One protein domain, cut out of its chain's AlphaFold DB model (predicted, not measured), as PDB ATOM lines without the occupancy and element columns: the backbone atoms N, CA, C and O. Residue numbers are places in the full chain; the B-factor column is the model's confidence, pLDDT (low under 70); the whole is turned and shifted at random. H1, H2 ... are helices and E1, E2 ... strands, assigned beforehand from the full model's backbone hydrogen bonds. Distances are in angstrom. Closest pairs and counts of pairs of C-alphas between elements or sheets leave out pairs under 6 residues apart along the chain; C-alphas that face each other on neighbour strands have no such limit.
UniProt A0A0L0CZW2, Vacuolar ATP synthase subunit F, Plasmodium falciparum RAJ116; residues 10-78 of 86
ATOM      1  N   ASN A  10     219.298 171.233  76.307       93.62
ATOM      2  CA  ASN A  10     219.483 171.627  74.918       93.62
ATOM      3  C   ASN A  10     218.353 172.549  74.464       93.62
ATOM      4  O   ASN A  10     217.179 172.295  74.732       93.62
ATOM      5  N   LYS A  11     218.690 173.561  73.660       93.69
ATOM      6  CA  LYS A  11     217.698 174.468  73.072       93.69
ATOM      7  C   LYS A  11     216.576 173.733  72.326       93.69
ATOM      8  O   LYS A  11     215.420 174.114  72.453       93.69
ATOM      9  N   SER A  12     216.891 172.661  71.595       95.69
ATOM     10  CA  SER A  12     215.886 171.854  70.885       95.69
ATOM     11  C   SER A  12     214.834 171.253  71.822       95.69
ATOM     12  O   SER A  12     213.662 171.202  71.471       95.69
ATOM     13  N   GLU A  13     215.233 170.856  73.030       95.81
ATOM     14  CA  GLU A  13     214.327 170.302  74.039       95.81
ATOM     15  C   GLU A  13     213.358 171.376  74.555       95.81
ATOM     16  O   GLU A  13     212.157 171.138  74.664       95.81
ATOM     17  N   ILE A  14     213.853 172.598  74.779       95.62
ATOM     18  CA  ILE A  14     213.030 173.756  75.167       95.62
ATOM     19  C   ILE A  14     211.981 174.051  74.083       95.62
ATOM     20  O   ILE A  14     210.810 174.285  74.388       95.62
ATOM     21  N   GLU A  15     212.388 174.019  72.812       96.88
ATOM     22  CA  GLU A  15     211.498 174.253  71.674       96.88
ATOM     23  C   GLU A  15     210.411 173.181  71.545       96.88
ATOM     24  O   GLU A  15     209.250 173.512  71.293       96.88
ATOM     25  N   GLU A  16     210.778 171.909  71.702       97.00
ATOM     26  CA  GLU A  16     209.845 170.780  71.657       97.00
ATOM     27  C   GLU A  16     208.807 170.875  72.773       97.00
ATOM     28  O   GLU A  16     207.607 170.809  72.502       97.00
ATOM     29  N   VAL A  17     209.247 171.130  74.007       95.88
ATOM     30  CA  VAL A  17     208.358 171.275  75.165       95.88
ATOM     31  C   VAL A  17     207.427 172.475  75.004       95.88
ATOM     32  O   VAL A  17     206.227 172.368  75.268       95.88
ATOM     33  N   PHE A  18     207.940 173.616  74.532       96.69
ATOM     34  CA  PHE A  18     207.110 174.796  74.298       96.69
ATOM     35  C   PHE A  18     206.029 174.521  73.243       96.69
ATOM     36  O   PHE A  18     204.857 174.849  73.456       96.69
ATOM     37  N   LYS A  19     206.386 173.873  72.126       96.06
ATOM     38  CA  LYS A  19     205.432 173.459  71.080       96.06
ATOM     39  C   LYS A  19     204.405 172.460  71.609       96.06
ATOM     40  O   LYS A  19     203.219 172.587  71.310       96.06
ATOM     41  N   GLU A  20     204.831 171.503  72.429       95.62
ATOM     42  CA  GLU A  20     203.922 170.545  73.055       95.62
ATOM     43  C   GLU A  20     202.894 171.276  73.930       95.62
ATOM     44  O   GLU A  20     201.690 171.077  73.769       95.62
ATOM     45  N   TYR A  21     203.344 172.167  74.818       95.00
ATOM     46  CA  TYR A  21     202.465 172.833  75.783       95.00
ATOM     47  C   TYR A  21     201.539 173.843  75.101       95.00
ATOM     48  O   TYR A  21     200.359 173.908  75.434       95.00
ATOM     49  N   SER A  22     202.038 174.580  74.105       95.06
ATOM     50  CA  SER A  22     201.244 175.535  73.316       95.06
ATOM     51  C   SER A  22     200.199 174.872  72.411       95.06
ATOM     52  O   SER A  22     199.231 175.520  72.003       95.06
ATOM     53  N   SER A  23     200.353 173.579  72.108       94.31
ATOM     54  CA  SER A  23     199.381 172.809  71.321       94.31
ATOM     55  C   SER A  23     198.237 172.213  72.150       94.31
ATOM     56  O   SER A  23     197.225 171.798  71.584       94.31
ATOM     57  N   LYS A  24     198.365 172.180  73.483       93.06
ATOM     58  CA  LYS A  24     197.397 171.532  74.373       93.06
ATOM     59  C   LYS A  24     196.141 172.373  74.581       93.06
ATOM     60  O   LYS A  24     196.197 173.492  75.080       93.06
ATOM     61  N   HIS A  25     194.988 171.784  74.264       88.94
ATOM     62  CA  HIS A  25     193.674 172.412  74.438       88.94
ATOM     63  C   HIS A  25     193.248 172.564  75.909       88.94
ATOM     64  O   HIS A  25     192.364 173.364  76.203       88.94
ATOM     65  N   ASP A  26     193.864 171.817  76.825       92.50
ATOM     66  CA  ASP A  26     193.633 171.864  78.273       92.50
ATOM     67  C   ASP A  26     194.674 172.720  79.025       92.50
ATOM     68  O   ASP A  26     194.698 172.745  80.257       92.50
ATOM     69  N   CYS A  27     195.524 173.459  78.304       92.69
ATOM     70  CA  CYS A  27     196.495 174.381  78.882       92.69
ATOM     71  C   CYS A  27     195.955 175.820  78.860       92.69
ATOM     72  O   CYS A  27     195.725 176.397  77.800       92.69
ATOM     73  N   GLY A  28     195.757 176.416  80.040       94.62
ATOM     74  CA  GLY A  28     195.327 177.816  80.155       94.62
ATOM     75  C   GLY A  28     196.486 178.814  80.110       94.62
ATOM     76  O   GLY A  28     196.401 179.840  79.441       94.62
ATOM     77  N   VAL A  29     197.577 178.514  80.820       95.00
ATOM     78  CA  VAL A  29     198.726 179.413  80.995       95.00
ATOM     79  C   VAL A  29     200.027 178.611  80.972       95.00
ATOM     80  O   VAL A  29     200.128 177.575  81.630       95.00
ATOM     81  N   ILE A  30     201.034 179.124  80.266       95.88
ATOM     82  CA  ILE A  30     202.426 178.671  80.316       95.88
ATOM     83  C   ILE A  30     203.225 179.715  81.095       95.88
ATOM     84  O   ILE A  30     203.382 180.847  80.644       95.88
ATOM     85  N   LEU A  31     203.744 179.335  82.262       95.44
ATOM     86  CA  LEU A  31     204.722 180.141  82.993       95.44
ATOM     87  C   LEU A  31     206.124 179.732  82.540       95.44
ATOM     88  O   LEU A  31     206.485 178.560  82.655       95.44
ATOM     89  N   ILE A  32     206.913 180.682  82.045       94.12
ATOM     90  CA  ILE A  32     208.264 180.440  81.527       94.12
ATOM     91  C   ILE A  32     209.249 181.423  82.151       94.12
ATOM     92  O   ILE A  32     208.930 182.583  82.369       94.12
ATOM     93  N   ASN A  33     210.460 180.978  82.462       92.69
ATOM     94  CA  ASN A  33     211.500 181.887  82.934       92.69
ATOM     95  C   ASN A  33     211.960 182.800  81.788       92.69
ATOM     96  O   ASN A  33     212.222 182.304  80.696       92.69
ATOM     97  N   GLN A  34     212.118 184.099  82.041       90.94
ATOM     98  CA  GLN A  34     212.564 185.075  81.042       90.94
ATOM     99  C   GLN A  34     213.861 184.650  80.328       90.94
ATOM    100  O   GLN A  34     213.968 184.799  79.117       90.94
ATOM    101  N   GLN A  35     214.826 184.058  81.044       89.81
ATOM    102  CA  GLN A  35     216.076 183.591  80.425       89.81
ATOM    103  C   GLN A  35     215.829 182.482  79.396       89.81
ATOM    104  O   GLN A  35     216.441 182.485  78.336       89.81
ATOM    105  N   ILE A  36     214.901 181.571  79.693       92.69
ATOM    106  CA  ILE A  36     214.509 180.480  78.793       92.69
ATOM    107  C   ILE A  36     213.703 181.043  77.617       92.69
ATOM    108  O   ILE A  36     213.907 180.644  76.475       92.69
ATOM    109  N   ALA A  37     212.807 182.000  77.884       94.31
ATOM    110  CA  ALA A  37     212.030 182.678  76.853       94.31
ATOM    111  C   ALA A  37     212.934 183.399  75.842       94.31
ATOM    112  O   ALA A  37     212.671 183.334  74.646       94.31
ATOM    113  N   ASP A  38     214.031 184.014  76.294       93.75
ATOM    114  CA  ASP A  38     215.014 184.652  75.414       93.75
ATOM    115  C   ASP A  38     215.717 183.644  74.483       93.75
ATOM    116  O   ASP A  38     215.972 183.961  73.319       93.75
ATOM    117  N   GLU A  39     215.974 182.410  74.934       94.56
ATOM    118  CA  GLU A  39     216.595 181.366  74.101       94.56
ATOM    119  C   GLU A  39     215.710 180.943  72.916       94.56
ATOM    120  O   GLU A  39     216.220 180.634  71.828       94.56
ATOM    121  N   ILE A  40     214.388 180.964  73.110       96.88
ATOM    122  CA  ILE A  40     213.371 180.590  72.116       96.88
ATOM    123  C   ILE A  40     212.463 181.764  71.730       96.88
ATOM    124  O   ILE A  40     211.325 181.545  71.316       96.88
ATOM    125  N   ARG A  41     212.959 183.008  71.823       96.94
ATOM    126  CA  ARG A  41     212.169 184.241  71.624       96.94
ATOM    127  C   ARG A  41     211.323 184.209  70.353       96.94
ATOM    128  O   ARG A  41     210.155 184.565  70.374       96.94
ATOM    129  N   TYR A  42     211.889 183.673  69.276       97.31
ATOM    130  CA  TYR A  42     211.205 183.523  67.996       97.31
ATOM    131  C   TYR A  42     209.942 182.636  68.054       97.31
ATOM    132  O   TYR A  42     209.007 182.892  67.307       97.31
ATOM    133  N   LEU A  43     209.892 181.607  68.912       97.19
ATOM    134  CA  LEU A  43     208.692 180.780  69.115       97.19
ATOM    135  C   LEU A  43     207.666 181.481  69.996       97.19
ATOM    136  O   LEU A  43     206.473 181.365  69.736       97.19
ATOM    137  N   VAL A  44     208.133 182.189  71.026       96.81
ATOM    138  CA  VAL A  44     207.265 182.953  71.930       96.81
ATOM    139  C   VAL A  44     206.553 184.060  71.157       96.81
ATOM    140  O   VAL A  44     205.338 184.182  71.262       96.81
ATOM    141  N   ASP A  45     207.279 184.798  70.315       95.19
ATOM    142  CA  ASP A  45     206.724 185.889  69.507       95.19
ATOM    143  C   ASP A  45     205.794 185.384  68.387       95.19
ATOM    144  O   ASP A  45     204.877 186.092  67.974       95.19
ATOM    145  N   LEU A  46     206.013 184.161  67.886       96.88
ATOM    146  CA  LEU A  46     205.154 183.528  66.877       96.88
ATOM    147  C   LEU A  46     203.857 182.959  67.479       96.88
ATOM    148  O   LEU A  46     202.919 182.655  66.741       96.88
ATOM    149  N   HIS A  47     203.791 182.789  68.802       96.00
ATOM    150  CA  HIS A  47     202.604 182.285  69.490       96.00
ATOM    151  C   HIS A  47     201.553 183.392  69.631       96.00
ATOM    152  O   HIS A  47     201.551 184.170  70.582       96.00
ATOM    153  N   ASP A  48     200.636 183.442  68.668       94.19
ATOM    154  CA  ASP A  48     199.569 184.445  68.559       94.19
ATOM    155  C   ASP A  48     198.258 184.046  69.260       94.19
ATOM    156  O   ASP A  48     197.325 184.848  69.385       94.19
ATOM    157  N   LYS A  49     198.164 182.800  69.733       92.75
ATOM    158  CA  LYS A  49     196.960 182.279  70.382       92.75
ATOM    159  C   LYS A  49     196.807 182.862  71.780       92.75
ATOM    160  O   LYS A  49     197.728 182.853  72.589       92.75
ATOM    161  N   ILE A  50     195.574 183.243  72.112       91.12
ATOM    162  CA  ILE A  50     195.211 183.688  73.465       91.12
ATOM    163  C   ILE A  50     195.440 182.567  74.493       91.12
ATOM    164  O   ILE A  50     195.881 182.837  75.610       91.12
ATOM    165  N   LEU A  51     195.148 181.315  74.113       93.25
ATOM    166  CA  LEU A  51     195.324 180.136  74.959       93.25
ATOM    167  C   LEU A  51     196.287 179.112  74.323       93.25
ATOM    168  O   LEU A  51     196.121 178.787  73.143       93.25
ATOM    169  N   PRO A  52     197.237 178.572  75.108       95.19
ATOM    170  CA  PRO A  52     197.600 179.038  76.450       95.19
ATOM    171  C   PRO A  52     198.255 180.427  76.424       95.19
ATOM    172  O   PRO A  52     199.036 180.730  75.525       95.19
ATOM    173  N   THR A  53     197.982 181.261  77.427       95.62
ATOM    174  CA  THR A  53     198.686 182.542  77.598       95.62
ATOM    175  C   THR A  53     200.107 182.285  78.100       95.62
ATOM    176  O   THR A  53     200.288 181.556  79.073       95.62
ATOM    177  N   VAL A  54     201.119 182.889  77.478       96.31
ATOM    178  CA  VAL A  54     202.524 182.758  77.900       96.31
ATOM    179  C   VAL A  54     202.888 183.918  78.826       96.31
ATOM    180  O   VAL A  54     202.715 185.077  78.456       96.31
ATOM    181  N   LEU A  55     203.382 183.623  80.031       95.44
ATOM    182  CA  LEU A  55     203.822 184.623  81.008       95.44
ATOM    183  C   LEU A  55     205.278 184.383  81.407       95.44
ATOM    184  O   LEU A  55     205.635 183.313  81.905       95.44
ATOM    185  N   GLU A  56     206.102 185.412  81.225       93.12
ATOM    186  CA  GLU A  56     207.512 185.401  81.607       93.12
ATOM    187  C   GLU A  56     207.683 185.744  83.091       93.12
ATOM    188  O   GLU A  56     207.188 186.764  83.574       93.12
ATOM    189  N   ILE A  57     208.410 184.897  83.819       90.69
ATOM    190  CA  ILE A  57     208.778 185.108  85.219       90.69
ATOM    191  C   ILE A  57     210.294 185.314  85.346       90.69
ATOM    192  O   ILE A  57     211.071 184.681  84.627       90.69
ATOM    193  N   PRO A  58     210.761 186.176  86.260       84.12
ATOM    194  CA  PRO A  58     212.189 186.346  86.503       84.12
ATOM    195  C   PRO A  58     212.813 185.076  87.107       84.12
ATOM    196  O   PRO A  58     212.159 184.326  87.836       84.12
ATOM    197  N   SER A  59     214.101 184.848  86.835       75.38
ATOM    198  CA  SER A  59     214.870 183.765  87.456       75.38
ATOM    199  C   SER A  59     215.357 184.134  88.858       75.38
ATOM    200  O   SER A  59     215.608 185.302  89.151       75.38
ATOM    201  N   LYS A  60     215.541 183.126  89.725       70.38
ATOM    202  CA  LYS A  60     216.174 183.303  91.046       70.38
ATOM    203  C   LYS A  60     217.692 183.534  90.961       70.38
ATOM    204  O   LYS A  60     218.267 184.070  91.900       70.38
ATOM    205  N   ASP A  61     218.331 183.130  89.857       63.31
ATOM    206  CA  ASP A  61     219.796 183.081  89.706       63.31
ATOM    207  C   ASP A  61     220.436 184.398  89.253       63.31
ATOM    208  O   ASP A  61     221.659 184.537  89.296       63.31
ATOM    209  N   LYS A  62     219.638 185.400  88.862       54.94
ATOM    210  CA  LYS A  62     220.105 186.784  88.956       54.94
ATOM    211  C   LYS A  62     220.010 187.161  90.432       54.94
ATOM    212  O   LYS A  62     218.884 187.302  90.911       54.94
ATOM    213  N   PRO A  63     221.139 187.307  91.158       51.50
ATOM    214  CA  PRO A  63     221.083 187.758  92.536       51.50
ATOM    215  C   PRO A  63     220.257 189.035  92.560       51.50
ATOM    216  O   PRO A  63     220.493 189.950  91.766       51.50
ATOM    217  N   PHE A  64     219.239 189.027  93.413       50.16
ATOM    218  CA  PHE A  64     218.379 190.168  93.637       50.16
ATOM    219  C   PHE A  64     219.266 191.396  93.858       50.16
ATOM    220  O   PHE A  64     220.034 191.452  94.817       50.16
ATOM    221  N   ASP A  65     219.209 192.338  92.920       59.75
ATOM    222  CA  ASP A  65     219.901 193.613  93.030       59.75
ATOM    223  C   ASP A  65     218.890 194.635  93.568       59.75
ATOM    224  O   ASP A  65     218.115 195.203  92.788       59.75
ATOM    225  N   PRO A  66     218.873 194.899  94.890       59.66
ATOM    226  CA  PRO A  66     217.969 195.878  95.493       59.66
ATOM    227  C   PRO A  66     218.175 197.303  94.968       59.66
ATOM    228  O   PRO A  66     217.429 198.208  95.347       59.66
ATOM    229  N   ASN A  67     219.205 197.558  94.157       62.47
ATOM    230  CA  ASN A  67     219.424 198.849  93.513       62.47
ATOM    231  C   ASN A  67     218.807 198.931  92.115       62.47
ATOM    232  O   ASN A  67     218.680 200.037  91.601       62.47
ATOM    233  N   LYS A  68     218.400 197.813  91.505       58.88
ATOM    234  CA  LYS A  68     217.760 197.779  90.175       58.88
ATOM    235  C   LYS A  68     216.268 197.468  90.221       58.88
ATOM    236  O   LYS A  68     215.590 197.593  89.206       58.88
ATOM    237  N   ASP A  69     215.755 197.092  91.386       68.25
ATOM    238  CA  ASP A  69     214.338 196.829  91.585       68.25
ATOM    239  C   ASP A  69     213.559 198.132  91.852       68.25
ATOM    240  O   ASP A  69     213.814 198.860  92.815       68.25
ATOM    241  N   SER A  70     212.594 198.432  90.982       63.47
ATOM    242  CA  SER A  70     211.777 199.650  91.065       63.47
ATOM    243  C   SER A  70     210.848 199.695  92.289       63.47
ATOM    244  O   SER A  70     210.520 200.785  92.765       63.47
ATOM    245  N   ILE A  71     210.452 198.541  92.834       69.69
ATOM    246  CA  ILE A  71     209.634 198.434  94.048       69.69
ATOM    247  C   ILE A  71     210.512 198.735  95.262       69.69
ATOM    248  O   ILE A  71     210.145 199.569  96.088       69.69
ATOM    249  N   ILE A  72     211.709 198.151  95.334       66.31
ATOM    250  CA  ILE A  72     212.672 198.408  96.417       66.31
ATOM    251  C   ILE A  72     213.135 199.862  96.412       66.31
ATOM    252  O   ILE A  72     213.245 200.467  97.474       66.31
ATOM    253  N   GLN A  73     213.381 200.451  95.240       67.56
ATOM    254  CA  GLN A  73     213.725 201.869  95.150       67.56
ATOM    255  C   GLN A  73     212.597 202.769  95.661       67.56
ATOM    256  O   GLN A  73     212.869 203.724  96.385       67.56
ATOM    257  N   ARG A  74     211.333 202.451  95.347       68.62
ATOM    258  CA  ARG A  74     210.183 203.183  95.897       68.62
ATOM    259  C   ARG A  74     210.115 203.034  97.409       68.62
ATOM    260  O   ARG A  74     209.989 204.040  98.093       68.62
ATOM    261  N   VAL A  75     210.264 201.819  97.929       67.81
ATOM    262  CA  VAL A  75     210.310 201.554  99.374       67.81
ATOM    263  C   VAL A  75     211.448 202.349 100.031       67.81
ATOM    264  O   VAL A  75     211.197 203.084 100.977       67.81
ATOM    265  N   LYS A  76     212.668 202.332  99.482       64.88
ATOM    266  CA  LYS A  76     213.799 203.152  99.961       64.88
ATOM    267  C   LYS A  76     213.482 204.652  99.970       64.88
ATOM    268  O   LYS A  76     213.846 205.330 100.927       64.88
ATOM    269  N   LEU A  77     212.797 205.160  98.941       66.50
ATOM    270  CA  LEU A  77     212.357 206.558  98.879       66.50
ATOM    271  C   LEU A  77     211.326 206.882  99.970       66.50
ATOM    272  O   LEU A  77     211.418 207.925 100.609       66.50
ATOM    273  N   PHE A  78     210.362 205.985 100.189       65.75
ATOM    274  CA  PHE A  78     209.317 206.149 101.201       65.75
ATOM    275  C   PHE A  78     209.858 206.059 102.634       65.75
ATOM    276  O   PHE A  78     209.341 206.744 103.512       65.75
TER     277      PHE A  78
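This is residues 10 to 78 of the 86 residues of the protein "Vacuolar ATP synthase subunit F" of Plasmodium falciparum RAJ116 (UniProt A0A0L0CZW2). A small head of three helices, H1, H2 and H3, gathered near a ribbon of two parallel strands, E1 and E2, is joined by a long link to a fourth helix, H4, far from the head; residues 68 to 75 stick out free. The 69 printed residues hold four named helices and two named strands, in the order H1 E1 H2 H3 E2 H4, class mixed. The whole is loose, with a radius of gyration of the C-alphas of 15.5 A, and elongated, spanning 46 by 26 by 17 A.

H1, residues 11 to 23, comes nearest to E1, residues 29 to 33, at the C-alphas of Tyr 21 and Ile 30, 7.4 A apart. E1 and E2, residues 53 to 57, are parallel neighbours at 27 degrees; N 30 and O 53 are 2.8 A apart, within hydrogen-bond range. Between them come H2, residues 34 to 39, and H3, residues 41 to 46, in a strand-helix-strand unit, two parallel strands joined through helices, with a right-handed crossover. H1 and H3 are close but not clearly touching, closest at the C-alphas of Glu 15 and Leu 43, 7.6 A, with a shallow tilt of 25 degrees, the same way. H4, residues 70 to 78, is apart from H1, E1, H2 and H3. In H1, H2, H3 and H4 every O i to N i+4 pair is within hydrogen-bond range.

H1 begins at C-alpha 11 (217.698, 174.468, 73.072) and is 18.5 A long. E1 measures 13.2 A, H2 8.8 A, H3 8.5 A, E2 12.9 A and H4 12.3 A, ending at C-alpha 78 (209.317, 206.149, 101.201).

The farthest C-alphas, of Ser 12 and Phe 78, are 46.2 A apart. The printed part has no cut. The link from E2 to H4 is long, 12 residues. Residues 61 to 78 have pLDDT under 70.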